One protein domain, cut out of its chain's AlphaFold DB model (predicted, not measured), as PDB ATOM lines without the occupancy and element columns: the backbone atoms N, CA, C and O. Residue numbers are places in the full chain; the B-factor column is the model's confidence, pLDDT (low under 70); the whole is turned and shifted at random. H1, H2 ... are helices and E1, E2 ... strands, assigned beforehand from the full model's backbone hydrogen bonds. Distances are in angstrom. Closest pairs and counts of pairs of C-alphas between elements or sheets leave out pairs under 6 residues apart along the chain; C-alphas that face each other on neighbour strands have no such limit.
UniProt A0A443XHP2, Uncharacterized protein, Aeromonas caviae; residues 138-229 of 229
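AT A GLANCE: This is residues 138 to 229 of the 229 residues of an uncharacterized protein of Aeromonas caviae (UniProt A0A443XHP2). Two helices, H1 and H3, lie roughly side by side as a loose middle layer, with a twisted five-stranded sheet on one side of H3 and a two-stranded ribbon, E1 and E3, covering both helices on the other. H1 reaches the five-stranded sheet mainly near its edge strand E2, and the short H2 packs at the beginning of H1. The printed part has 92 residues, with three named helices and seven named strands in the order E1 H1 E2 H2 E3 H3 E4 E5 E6 E7. The larger sheet runs E2 E5 E4 E7 E6 and is mixed, the ribbon is antiparallel, and the class is mixed, helices and strands. The whole is compact, with a radius of gyration of the C-alphas of 12.5 A and spans of 38 by 26 by 21 A.

HOW THE PARTS SIT: Begin at residue 138, where E1, residues 138 to 146, opens the printed part; it bends by 96 degrees at residue 143. Its antiparallel neighbour is E3, residues 172 to 180, at 175 degrees; look for N 140 and O 177, 2.8 A apart and within hydrogen-bond range. H1, residues 147 to 154, follows E1 by a tight link, and the closest C-alphas of H1 and E3 are those of Leu 147 and Val 173, 6.0 A apart. Next, E2, residues 160 to 163, is an edge strand, parallel to E5, residues 205 to 210, at 19 degrees; N 162 and O 206 are 2.8 A apart. H2, residues 166 to 170, touches H1, closest at the C-alphas of Lys 148 and Arg 169, 5.2 A apart. H3, residues 182 to 193, only just touches H1, with 3 pairs of C-alphas within 8 A, made by residues 182 to 186 of H3 alone; the closest C-alphas are those of Ser 154 and Ser 182, 5.1 A apart. H1 and H3 run opposite ways at a shallow tilt of 21 degrees, while H2 and H3 are apart. On the ribbon's side, the closest C-alphas of H3 and E3 are those of Ala 177 and Leu 185, 6.7 A apart. H3 is on the larger sheet at a height over the sheet of 7.5 A, over E7, residues 225 to 228; it runs along the strands, but only just, at 29 degrees to E7 on the local plane. H1 and H2 only graze this sheet. E4, residues 195 to 200, and E5 form a hairpin, with N 198 and O 207 2.9 A apart. E4 and E7 are antiparallel at 162 degrees, with N 199 and O 226 2.8 A apart. E6, residues 218 to 220, is the other edge strand and forms a hairpin with E7; N 220 and O 225 are 2.8 A apart. In H1 and H3 every O i to N i+4 pair is within hydrogen-bond range; in H2 it is 0 of 1, with 2 of 2 O i to N i+3 pairs within range.

IN THESE COORDINATES: Find C-alpha 138 at (34.271, 54.834, -0.323); from there E1 runs to residue 146, 17.1 A from first to last C-alpha. H1 measures 10.5 A, E2 10.0 A and H2 7.7 A. E3 spans 20.0 A, from residue 172 to residue 180. Look for H3 at C-alpha 182, (31.936, 48.524, 1.414); it runs 16.2 A to residue 193. E4 covers 16.7 A, E5 16.6 A and E6 6.6 A. E7 runs 10.0 A and ends at C-alpha 228, (32.203, 37.701, 3.159).

THE WHOLE: The two C-alphas farthest apart, those of His 143 and Lys 222, are 37.9 A apart. The printed part has no cut and no long link; E5 to E6, with 7 residues between them, is short, and the other links are tight. The printed part ends at residue 229, the chain's last residue. The mean pLDDT of the printed part is 83.6, and this model's confidence is under 70 at residues 212 to 216, residues 220 to 223 and residue 225.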
ATOM      1  N   LEU A 138      33.218  54.475  -1.255       72.75
ATOM      2  CA  LEU A 138      34.271  54.834  -0.323       72.75
ATOM      3  C   LEU A 138      35.470  55.315  -1.138       72.75
ATOM      4  O   LEU A 138      35.947  54.616  -2.033       72.75
ATOM      5  N   ASN A 139      35.937  56.514  -0.804       81.06
ATOM      6  CA  ASN A 139      37.184  57.075  -1.301       81.06
ATOM      7  C   ASN A 139      38.111  57.254  -0.103       81.06
ATOM      8  O   ASN A 139      37.779  57.979   0.835       81.06
ATOM      9  N   GLY A 140      39.255  56.581  -0.110       81.31
ATOM     10  CA  GLY A 140      40.186  56.633   1.004       81.31
ATOM     11  C   GLY A 140      41.390  55.726   0.823       81.31
ATOM     12  O   GLY A 140      41.344  54.711   0.132       81.31
ATOM     13  N   TYR A 141      42.476  56.100   1.481       87.75
ATOM     14  CA  TYR A 141      43.682  55.297   1.588       87.75
ATOM     15  C   TYR A 141      44.080  55.233   3.057       87.75
ATOM     16  O   TYR A 141      44.093  56.262   3.738       87.75
ATOM     17  N   GLY A 142      44.405  54.036   3.530       87.12
ATOM     18  CA  GLY A 142      44.947  53.812   4.860       87.12
ATOM     19  C   GLY A 142      46.192  52.951   4.766       87.12
ATOM     20  O   GLY A 142      46.173  51.912   4.109       87.12
ATOM     21  N   HIS A 143      47.260  53.395   5.424       90.25
ATOM     22  CA  HIS A 143      48.477  52.616   5.624       90.25
ATOM     23  C   HIS A 143      48.621  52.302   7.110       90.25
ATOM     24  O   HIS A 143      48.403  53.189   7.939       90.25
ATOM     25  N   GLU A 144      48.939  51.055   7.447       90.50
ATOM     26  CA  GLU A 144      49.041  50.544   8.816       90.50
ATOM     27  C   GLU A 144      47.840  50.913   9.707       90.50
ATOM     28  O   GLU A 144      47.967  51.146  10.913       90.50
ATOM     29  N   THR A 145      46.651  50.999   9.113       90.38
ATOM     30  CA  THR A 145      45.450  51.462   9.808       90.38
ATOM     31  C   THR A 145      44.861  50.302  10.605       90.38
ATOM     32  O   THR A 145      44.725  49.213  10.057       90.38
ATOM     33  N   PRO A 146      44.510  50.468  11.891       92.25
ATOM     34  CA  PRO A 146      43.926  49.372  12.650       92.25
ATOM     35  C   PRO A 146      42.563  48.987  12.061       92.25
ATOM     36  O   PRO A 146      41.752  49.856  11.729       92.25
ATOM     37  N   LEU A 147      42.284  47.683  11.977       91.00
ATOM     38  CA  LEU A 147      41.072  47.144  11.354       91.00
ATOM     39  C   LEU A 147      39.799  47.778  11.923       91.00
ATOM     40  O   LEU A 147      38.861  48.047  11.180       91.00
ATOM     41  N   LYS A 148      39.777  48.095  13.224       91.50
ATOM     42  CA  LYS A 148      38.633  48.765  13.856       91.50
ATOM     43  C   LYS A 148      38.230  50.080  13.193       91.50
ATOM     44  O   LYS A 148      37.037  50.350  13.100       91.50
ATOM     45  N   ASP A 149      39.197  50.864  12.729       89.50
ATOM     46  CA  ASP A 149      38.936  52.169  12.128       89.50
ATOM     47  C   ASP A 149      38.385  51.972  10.708       89.50
ATOM     48  O   ASP A 149      37.433  52.636  10.307       89.50
ATOM     49  N   VAL A 150      38.890  50.967   9.985       89.69
ATOM     50  CA  VAL A 150      38.372  50.575   8.664       89.69
ATOM     51  C   VAL A 150      36.944  50.029   8.754       89.69
ATOM     52  O   VAL A 150      36.096  50.337   7.912       89.69
ATOM     53  N   MET A 151      36.633  49.275   9.808       88.88
ATOM     54  CA  MET A 151      35.279  48.784  10.069       88.88
ATOM     55  C   MET A 151      34.310  49.924  10.395       88.88
ATOM     56  O   MET A 151      33.181  49.905   9.918       88.88
ATOM     57  N   MET A 152      34.743  50.950  11.138       87.06
ATOM     58  CA  MET A 152      33.919  52.144  11.387       87.06
ATOM     59  C   MET A 152      33.646  52.963  10.120       87.06
ATOM     60  O   MET A 152      32.608  53.611  10.031       87.06
ATOM     61  N   LEU A 153      34.566  52.953   9.152       84.62
ATOM     62  CA  LEU A 153      34.389  53.647   7.874       84.62
ATOM     63  C   LEU A 153      33.458  52.890   6.920       84.62
ATOM     64  O   LEU A 153      32.683  53.500   6.186       84.62
ATOM     65  N   SER A 154      33.557  51.562   6.904       85.00
ATOM     66  CA  SER A 154      32.852  50.711   5.940       85.00
ATOM     67  C   SER A 154      31.440  50.325   6.378       85.00
ATOM     68  O   SER A 154      30.578  50.113   5.517       85.00
ATOM     69  N   ILE A 155      31.190  50.249   7.688       85.25
ATOM     70  CA  ILE A 155      29.923  49.807   8.271       85.25
ATOM     71  C   ILE A 155      29.163  51.018   8.833       85.25
ATOM     72  O   ILE A 155      29.741  51.825   9.561       85.25
ATOM     73  N   PRO A 156      27.859  51.160   8.540       81.50
ATOM     74  CA  PRO A 156      27.061  52.257   9.073       81.50
ATOM     75  C   PRO A 156      26.964  52.190  10.604       81.50
ATOM     76  O   PRO A 156      26.830  51.115  11.183       81.50
ATOM     77  N   ALA A 157      26.952  53.357  11.258       77.75
ATOM     78  CA  ALA A 157      26.968  53.492  12.722       77.75
ATOM     79  C   ALA A 157      25.795  52.811  13.458       77.75
ATOM     80  O   ALA A 157      25.838  52.653  14.675       77.75
ATOM     81  N   THR A 158      24.745  52.411  12.738       81.75
ATOM     82  CA  THR A 158      23.607  51.652  13.275       81.75
ATOM     83  C   THR A 158      23.932  50.183  13.553       81.75
ATOM     84  O   THR A 158      23.147  49.513  14.220       81.75
ATOM     85  N   TRP A 159      25.066  49.676  13.063       83.69
ATOM     86  CA  TRP A 159      25.485  48.289  13.242       83.69
ATOM     87  C   TRP A 159      26.597  48.174  14.282       83.69
ATOM     88  O   TRP A 159      27.500  49.006  14.368       83.69
ATOM     89  N   ILE A 160      26.559  47.094  15.059       87.38
ATOM     90  CA  ILE A 160      27.553  46.806  16.093       87.38
ATOM     91  C   ILE A 160      28.597  45.842  15.532       87.38
ATOM     92  O   ILE A 160      28.261  44.739  15.107       87.38
ATOM     93  N   VAL A 161      29.875  46.214  15.596       89.06
ATOM     94  CA  VAL A 161      30.985  45.338  15.193       89.06
ATOM     95  C   VAL A 161      31.508  44.564  16.404       89.06
ATOM     96  O   VAL A 161      31.971  45.156  17.381       89.06
ATOM     97  N   ARG A 162      31.446  43.232  16.345       90.69
ATOM     98  CA  ARG A 162      31.987  42.309  17.351       90.69
ATOM     99  C   ARG A 162      33.163  41.529  16.776       90.69
ATOM    100  O   ARG A 162      33.052  40.914  15.722       90.69
ATOM    101  N   TYR A 163      34.265  41.505  17.511       91.81
ATOM    102  CA  TYR A 163      35.455  40.735  17.160       91.81
ATOM    103  C   TYR A 163      35.458  39.450  17.980       91.81
ATOM    104  O   TYR A 163      35.375  39.524  19.206       91.81
ATOM    105  N   ASN A 164      35.537  38.287  17.327       90.62
ATOM    106  CA  ASN A 164      35.582  37.005  18.038       90.62
ATOM    107  C   ASN A 164      36.881  36.872  18.850       90.62
ATOM    108  O   ASN A 164      36.880  36.404  19.986       90.62
ATOM    109  N   LYS A 165      37.990  37.371  18.289       88.69
ATOM    110  CA  LYS A 165      39.268  37.529  18.989       88.69
ATOM    111  C   LYS A 165      39.618  39.012  19.128       88.69
ATOM    112  O   LYS A 165      39.519  39.736  18.139       88.69
ATOM    113  N   PRO A 166      40.074  39.475  20.305       88.12
ATOM    114  CA  PRO A 166      40.393  40.886  20.522       88.12
ATOM    115  C   PRO A 166      41.565  41.365  19.656       88.12
ATOM    116  O   PRO A 166      41.584  42.522  19.254       88.12
ATOM    117  N   GLU A 167      42.494  40.473  19.310       90.62
ATOM    118  CA  GLU A 167      43.663  40.772  18.472       90.62
ATOM    119  C   GLU A 167      43.276  41.282  17.081       90.62
ATOM    120  O   GLU A 167      43.918  42.197  16.575       90.62
ATOM    121  N   LEU A 168      42.179  40.768  16.503       89.75
ATOM    122  CA  LEU A 168      41.670  41.189  15.190       89.75
ATOM    123  C   LEU A 168      41.384  42.693  15.134       89.75
ATOM    124  O   LEU A 168      41.491  43.309  14.080       89.75
ATOM    125  N   ARG A 169      41.031  43.293  16.273       90.12
ATOM    126  CA  ARG A 169      40.662  44.705  16.365       90.12
ATOM    127  C   ARG A 169      41.824  45.643  16.033       90.12
ATOM    128  O   ARG A 169      41.599  46.700  15.440       90.12
ATOM    129  N   ASP A 170      43.031  45.277  16.450       91.06
ATOM    130  CA  ASP A 170      44.219  46.129  16.368       91.06
ATOM    131  C   ASP A 170      45.200  45.666  15.274       91.06
ATOM    132  O   ASP A 170      46.302  46.207  15.164       91.06
ATOM    133  N   ILE A 171      44.792  44.713  14.422       92.44
ATOM    134  CA  ILE A 171      45.545  44.350  13.215       92.44
ATOM    135  C   ILE A 171      45.683  45.577  12.328       92.44
ATOM    136  O   ILE A 171      44.696  46.230  11.993       92.44
ATOM    137  N   LYS A 172      46.919  45.853  11.926       93.50
ATOM    138  CA  LYS A 172      47.244  46.886  10.953       93.50
ATOM    139  C   LYS A 172      46.937  46.376   9.551       93.50
ATOM    140  O   LYS A 172      47.508  45.376   9.121       93.50
ATOM    141  N   VAL A 173      46.051  47.075   8.859       91.56
ATOM    142  CA  VAL A 173      45.667  46.789   7.483       91.56
ATOM    143  C   VAL A 173      45.988  47.971   6.581       91.56
ATOM    144  O   VAL A 173      45.868  49.139   6.966       91.56
ATOM    145  N   ASP A 174      46.383  47.637   5.364       91.81
ATOM    146  CA  ASP A 174      46.576  48.567   4.270       91.81
ATOM    147  C   ASP A 174      45.385  48.437   3.336       91.81
ATOM    148  O   ASP A 174      45.041  47.337   2.892       91.81
ATOM    149  N   PHE A 175      44.748  49.560   3.022       90.38
ATOM    150  CA  PHE A 175      43.613  49.561   2.117       90.38
ATOM    151  C   PHE A 175      43.633  50.764   1.189       90.38
ATOM    152  O   PHE A 175      44.069  51.864   1.536       90.38
ATOM    153  N   ARG A 176      43.106  50.544  -0.012       88.69
ATOM    154  CA  ARG A 176      42.858  51.587  -0.997       88.69
ATOM    155  C   ARG A 176      41.442  51.414  -1.516       88.69
ATOM    156  O   ARG A 176      41.153  50.450  -2.214       88.69
ATOM    157  N   ALA A 177      40.579  52.357  -1.175       86.56
ATOM    158  CA  ALA A 177      39.233  52.463  -1.704       86.56
ATOM    159  C   ALA A 177      39.212  53.627  -2.701       86.56
ATOM    160  O   ALA A 177      39.317  54.787  -2.311       86.56
ATOM    161  N   ASP A 178      39.132  53.313  -3.992       86.88
ATOM    162  CA  ASP A 178      38.941  54.283  -5.075       86.88
ATOM    163  C   ASP A 178      37.572  54.012  -5.704       86.88
ATOM    164  O   ASP A 178      37.433  53.169  -6.591       86.88
ATOM    165  N   ASN A 179      36.537  54.692  -5.212       84.38
ATOM    166  CA  ASN A 179      35.163  54.551  -5.687       84.38
ATOM    167  C   ASN A 179      34.587  53.128  -5.508       84.38
ATOM    168  O   ASN A 179      33.756  52.677  -6.303       84.38
ATOM    169  N   VAL A 180      35.043  52.439  -4.456       84.62
ATOM    170  CA  VAL A 180      34.759  51.027  -4.150       84.62
ATOM    171  C   VAL A 180      33.605  50.919  -3.151       84.62
ATOM    172  O   VAL A 180      33.416  51.794  -2.299       84.62
ATOM    173  N   THR A 181      32.804  49.862  -3.250       85.31
ATOM    174  CA  THR A 181      31.732  49.587  -2.282       85.31
ATOM    175  C   THR A 181      32.279  48.999  -0.976       85.31
ATOM    176  O   THR A 181      33.341  48.380  -0.954       85.31
ATOM    177  N   SER A 182      31.544  49.143   0.134       85.62
ATOM    178  CA  SER A 182      31.936  48.524   1.414       85.62
ATOM    179  C   SER A 182      32.132  47.006   1.298       85.62
ATOM    180  O   SER A 182      33.027  46.463   1.930       85.62
ATOM    181  N   ASP A 183      31.327  46.333   0.471       84.19
ATOM    182  CA  ASP A 183      31.433  44.892   0.219       84.19
ATOM    183  C   ASP A 183      32.749  44.507  -0.450       84.19
ATOM    184  O   ASP A 183      33.418  43.574  -0.018       84.19
ATOM    185  N   GLU A 184      33.119  45.229  -1.505       86.06
ATOM    186  CA  GLU A 184      34.351  44.983  -2.254       86.06
ATOM    187  C   GLU A 184      35.586  45.272  -1.396       86.06
ATOM    188  O   GLU A 184      36.528  44.485  -1.399       86.06
ATOM    189  N   LEU A 185      35.565  46.356  -0.609       88.25
ATOM    190  CA  LEU A 185      36.641  46.676   0.330       88.25
ATOM    191  C   LEU A 185      36.804  45.578   1.388       88.25
ATOM    192  O   LEU A 185      37.918  45.154   1.679       88.25
ATOM    193  N   LEU A 186      35.697  45.115   1.972       88.88
ATOM    194  CA  LEU A 186      35.731  44.075   2.997       88.88
ATOM    195  C   LEU A 186      36.094  42.707   2.408       88.88
ATOM    196  O   LEU A 186      36.790  41.951   3.074       88.88
ATOM    197  N   GLY A 187      35.722  42.411   1.161       87.12
ATOM    198  CA  GLY A 187      36.192  41.224   0.439       87.12
ATOM    199  C   GLY A 187      37.700  41.256   0.158       87.12
ATOM    200  O   GLY A 187      38.403  40.274   0.389       87.12
ATOM    201  N   ASP A 188      38.239  42.402  -0.261       88.69
ATOM    202  CA  ASP A 188      39.685  42.575  -0.455       88.69
ATOM    203  C   ASP A 188      40.453  42.420   0.872       88.69
ATOM    204  O   ASP A 188      41.477  41.741   0.942       88.69
ATOM    205  N   LEU A 189      39.925  42.967   1.969       89.56
ATOM    206  CA  LEU A 189      40.510  42.780   3.299       89.56
ATOM    207  C   LEU A 189      40.404  41.332   3.788       89.56
ATOM    208  O   LEU A 189      41.353  40.814   4.380       89.56
ATOM    209  N   ALA A 190      39.276  40.673   3.531       89.00
ATOM    210  CA  ALA A 190      39.054  39.283   3.901       89.00
ATOM    211  C   ALA A 190      40.080  38.354   3.240       89.00
ATOM    212  O   ALA A 190      40.753  37.578   3.922       89.00
ATOM    213  N   THR A 191      40.254  38.505   1.926       86.00
ATOM    214  CA  THR A 191      41.184  37.701   1.126       86.00
ATOM    215  C   THR A 191      42.647  37.967   1.475       86.00
ATOM    216  O   THR A 191      43.419  37.020   1.616       86.00
ATOM    217  N   ARG A 192      43.049  39.233   1.663       88.00
ATOM    218  CA  ARG A 192      44.449  39.589   1.967       88.00
ATOM    219  C   ARG A 192      44.898  39.177   3.361       88.00
ATOM    220  O   ARG A 192      46.046  38.773   3.530       88.00
ATOM    221  N   TYR A 193      44.022  39.316   4.353       88.12
ATOM    222  CA  TYR A 193      44.374  39.123   5.761       88.12
ATOM    223  C   TYR A 193      43.834  37.817   6.356       88.12
ATOM    224  O   TYR A 193      44.102  37.534   7.522       88.12
ATOM    225  N   GLY A 194      43.097  37.004   5.588       88.44
ATOM    226  CA  GLY A 194      42.515  35.749   6.075       88.44
ATOM    227  C   GLY A 194      41.442  35.984   7.140       88.44
ATOM    228  O   GLY A 194      41.403  35.305   8.168       88.44
ATOM    229  N   ILE A 195      40.598  36.991   6.927       90.25
ATOM    230  CA  ILE A 195      39.541  37.405   7.858       90.25
ATOM    231  C   ILE A 195      38.188  37.119   7.210       90.25
ATOM    232  O   ILE A 195      38.038  37.198   6.002       90.25
ATOM    233  N   SER A 196      37.197  36.762   8.011       89.81
ATOM    234  CA  SER A 196      35.822  36.535   7.586       89.81
ATOM    235  C   SER A 196      34.891  37.508   8.294       89.81
ATOM    236  O   SER A 196      35.024  37.773   9.495       89.81
ATOM    237  N   PHE A 197      33.924  38.023   7.544       89.56
ATOM    238  CA  PHE A 197      32.908  38.941   8.040       89.56
ATOM    239  C   PHE A 197      31.541  38.278   7.920       89.56
ATOM    240  O   PHE A 197      31.135  37.882   6.828       89.56
ATOM    241  N   LYS A 198      30.811  38.156   9.032       87.75
ATOM    242  CA  LYS A 198      29.430  37.648   9.028       87.75
ATOM    243  C   LYS A 198      28.470  38.741   9.474       87.75
ATOM    244  O   LYS A 198      28.606  39.271  10.578       87.75
ATOM    245  N   TYR A 199      27.494  39.040   8.628       84.19
ATOM    246  CA  TYR A 199      26.444  40.031   8.854       84.19
ATOM    247  C   TYR A 199      25.187  39.328   9.343       84.19
ATOM    248  O   TYR A 199      24.720  38.420   8.667       84.19
ATOM    249  N   GLY A 200      24.621  39.743  10.474       80.62
ATOM    250  CA  GLY A 200      23.263  39.359  10.862       80.62
ATOM    251  C   GLY A 200      22.300  40.517  10.625       80.62
ATOM    252  O   GLY A 200      22.290  41.464  11.408       80.62
ATOM    253  N   GLU A 201      21.479  40.457   9.573       71.31
ATOM    254  CA  GLU A 201      20.546  41.549   9.228       71.31
ATOM    255  C   GLU A 201      19.485  41.772  10.312       71.31
ATOM    256  O   GLU A 201      19.079  42.900  10.577       71.31
ATOM    257  N   THR A 202      19.052  40.696  10.967       73.12
ATOM    258  CA  THR A 202      18.055  40.738  12.045       73.12
ATOM    259  C   THR A 202      18.634  41.199  13.377       73.12
ATOM    260  O   THR A 202      17.902  41.733  14.204       73.12
ATOM    261  N   SER A 203      19.934  40.992  13.601       75.38
ATOM    262  CA  SER A 203      20.609  41.345  14.851       75.38
ATOM    263  C   SER A 203      21.303  42.706  14.797       75.38
ATOM    264  O   SER A 203      21.615  43.257  15.850       75.38
ATOM    265  N   GLY A 204      21.564  43.249  13.601       80.06
ATOM    266  CA  GLY A 204      22.343  44.478  13.425       80.06
ATOM    267  C   GLY A 204      23.800  44.323  13.873       80.06
ATOM    268  O   GLY A 204      24.454  45.305  14.223       80.06
ATOM    269  N   VAL A 205      24.309  43.088  13.918       85.12
ATOM    270  CA  VAL A 205      25.666  42.780  14.382       85.12
ATOM    271  C   VAL A 205      26.509  42.267  13.220       85.12
ATOM    272  O   VAL A 205      26.111  41.342  12.510       85.12
ATOM    273  N   VAL A 206      27.703  42.838  13.066       88.12
ATOM    274  CA  VAL A 206      28.767  42.302  12.212       88.12
ATOM    275  C   VAL A 206      29.772  41.582  13.094       88.12
ATOM    276  O   VAL A 206      30.318  42.165  14.027       88.12
ATOM    277  N   THR A 207      30.016  40.311  12.806       90.50
ATOM    278  CA  THR A 207      31.025  39.503  13.499       90.50
ATOM    279  C   THR A 207      32.256  39.322  12.628       90.50
ATOM    280  O   THR A 207      32.137  38.994  11.449       90.50
ATOM    281  N   VAL A 208      33.425  39.556  13.221       91.25
ATOM    282  CA  VAL A 208      34.739  39.460  12.579       91.25
ATOM    283  C   VAL A 208      35.496  38.295  13.193       91.25
ATOM    284  O   VAL A 208      35.675  38.255  14.415       91.25
ATOM    285  N   ASP A 209      35.940  37.361  12.361       90.88
ATOM    286  CA  ASP A 209      36.698  36.189  12.799       90.88
ATOM    287  C   ASP A 209      37.763  35.794  11.775       90.88
ATOM    288  O   ASP A 209      37.682  36.177  10.614       90.88
ATOM    289  N   TRP A 210      38.743  34.999  12.181       88.94
ATOM    290  CA  TRP A 210      39.707  34.409  11.254       88.94
ATOM    291  C   TRP A 210      39.025  33.418  10.309       88.94
ATOM    292  O   TRP A 210      38.121  32.685  10.713       88.94
ATOM    293  N   THR A 211      39.477  33.344   9.058       83.38
ATOM    294  CA  THR A 211      39.000  32.321   8.121       83.38
ATOM    295  C   THR A 211      39.445  30.935   8.588       83.38
ATOM    296  O   THR A 211      40.631  30.607   8.568       83.38
ATOM    297  N   SER A 212      38.499  30.093   9.000       68.56
ATOM    298  CA  SER A 212      38.755  28.722   9.456       68.56
ATOM    299  C   SER A 212      38.787  27.719   8.287       68.56
ATOM    300  O   SER A 212      37.963  26.806   8.231       68.56
ATOM    301  N   GLY A 213      39.710  27.897   7.334       67.38
ATOM    302  CA  GLY A 213      39.857  27.040   6.143       67.38
ATOM    303  C   GLY A 213      39.112  27.559   4.904       67.38
ATOM    304  O   GLY A 213      39.100  28.762   4.657       67.38
ATOM    305  N   THR A 214      38.516  26.666   4.097       61.06
ATOM    306  CA  THR A 214      37.781  27.036   2.869       61.06
ATOM    307  C   THR A 214      36.522  27.822   3.218       61.06
ATOM    308  O   THR A 214      35.488  27.242   3.558       61.06
ATOM    309  N   CYS A 215      36.609  29.146   3.152       64.44
ATOM    310  CA  CYS A 215      35.447  29.998   3.309       64.44
ATOM    311  C   CYS A 215      34.706  30.137   1.975       64.44
ATOM    312  O   CYS A 215      35.319  30.385   0.939       64.44
ATOM    313  N   VAL A 216      33.384  29.974   2.010       68.69
ATOM    314  CA  VAL A 216      32.510  30.189   0.856       68.69
ATOM    315  C   VAL A 216      31.687  31.438   1.122       68.69
ATOM    316  O   VAL A 216      30.843  31.455   2.019       68.69
ATOM    317  N   SER A 217      31.948  32.481   0.342       75.19
ATOM    318  CA  SER A 217      31.171  33.718   0.378       75.19
ATOM    319  C   SER A 217      29.768  33.451  -0.144       75.19
ATOM    320  O   SER A 217      29.585  32.853  -1.205       75.19
ATOM    321  N   GLY A 218      28.758  33.853   0.620       74.62
ATOM    322  CA  GLY A 218      27.385  33.462   0.339       74.62
ATOM    323  C   GLY A 218      26.374  34.070   1.298       74.62
ATOM    324  O   GLY A 218      26.722  34.638   2.335       74.62
ATOM    325  N   TYR A 219      25.105  33.959   0.920       72.31
ATOM    326  CA  TYR A 219      23.969  34.391   1.725       72.31
ATOM    327  C   TYR A 219      23.217  33.168   2.244       72.31
ATOM    328  O   TYR A 219      22.744  32.348   1.454       72.31
ATOM    329  N   ASP A 220      23.088  33.053   3.563       68.25
ATOM    330  CA  ASP A 220      22.234  32.053   4.187       68.25
ATOM    331  C   ASP A 220      20.837  32.641   4.413       68.25
ATOM    332  O   ASP A 220      20.580  33.393   5.359       68.25
ATOM    333  N   ALA A 221      19.911  32.267   3.529       61.75
ATOM    334  CA  ALA A 221      18.524  32.716   3.574       61.75
ATOM    335  C   ALA A 221      17.760  32.234   4.820       61.75
ATOM    336  O   ALA A 221      16.761  32.851   5.189       61.75
ATOM    337  N   LYS A 222      18.213  31.163   5.492       63.44
ATOM    338  CA  LYS A 222      17.557  30.666   6.714       63.44
ATOM    339  C   LYS A 222      17.876  31.537   7.925       63.44
ATOM    340  O   LYS A 222      17.025  31.701   8.793       63.44
ATOM    341  N   ILE A 223      19.084  32.097   7.970       62.53
ATOM    342  CA  ILE A 223      19.585  32.893   9.101       62.53
ATOM    343  C   ILE A 223      19.570  34.399   8.770       62.53
ATOM    344  O   ILE A 223      19.782  35.229   9.653       62.53
ATOM    345  N   LYS A 224      19.252  34.768   7.517       71.75
ATOM    346  CA  LYS A 224      19.367  36.137   6.984       71.75
ATOM    347  C   LYS A 224      20.746  36.716   7.278       71.75
ATOM    348  O   LYS A 224      20.887  37.812   7.831       71.75
ATOM    349  N   SER A 225      21.763  35.918   6.969       69.12
ATOM    350  CA  SER A 225      23.148  36.284   7.197       69.12
ATOM    351  C   SER A 225      23.960  36.224   5.915       69.12
ATOM    352  O   SER A 225      23.813  35.317   5.099       69.12
ATOM    353  N   LYS A 226      24.822  37.221   5.729       79.00
ATOM    354  CA  LYS A 226      25.790  37.268   4.630       79.00
ATOM    355  C   LYS A 226      27.168  36.955   5.193       79.00
ATOM    356  O   LYS A 226      27.524  37.480   6.246       79.00
ATOM    357  N   ILE A 227      27.930  36.117   4.504       77.19
ATOM    358  CA  ILE A 227      29.324  35.819   4.833       77.19
ATOM    359  C   ILE A 227      30.195  36.367   3.706       77.19
ATOM    360  O   ILE A 227      29.950  36.062   2.538       77.19
ATOM    361  N   ILE A 228      31.180  37.189   4.067       77.94
ATOM    362  CA  ILE A 228      32.203  37.701   3.159       77.94
ATOM    363  C   ILE A 228      33.553  37.131   3.572       77.94
ATOM    364  O   ILE A 228      33.998  37.296   4.712       77.94
ATOM    365  N   CYS A 229      34.140  36.473   2.587       72.81
ATOM    366  CA  CYS A 229      35.493  35.992   2.453       72.81
ATOM    367  C   CYS A 229      35.949  36.299   1.007       72.81
ATOM    368  O   CYS A 229      37.162  36.222   0.781       72.81
TER     369      CYS A 229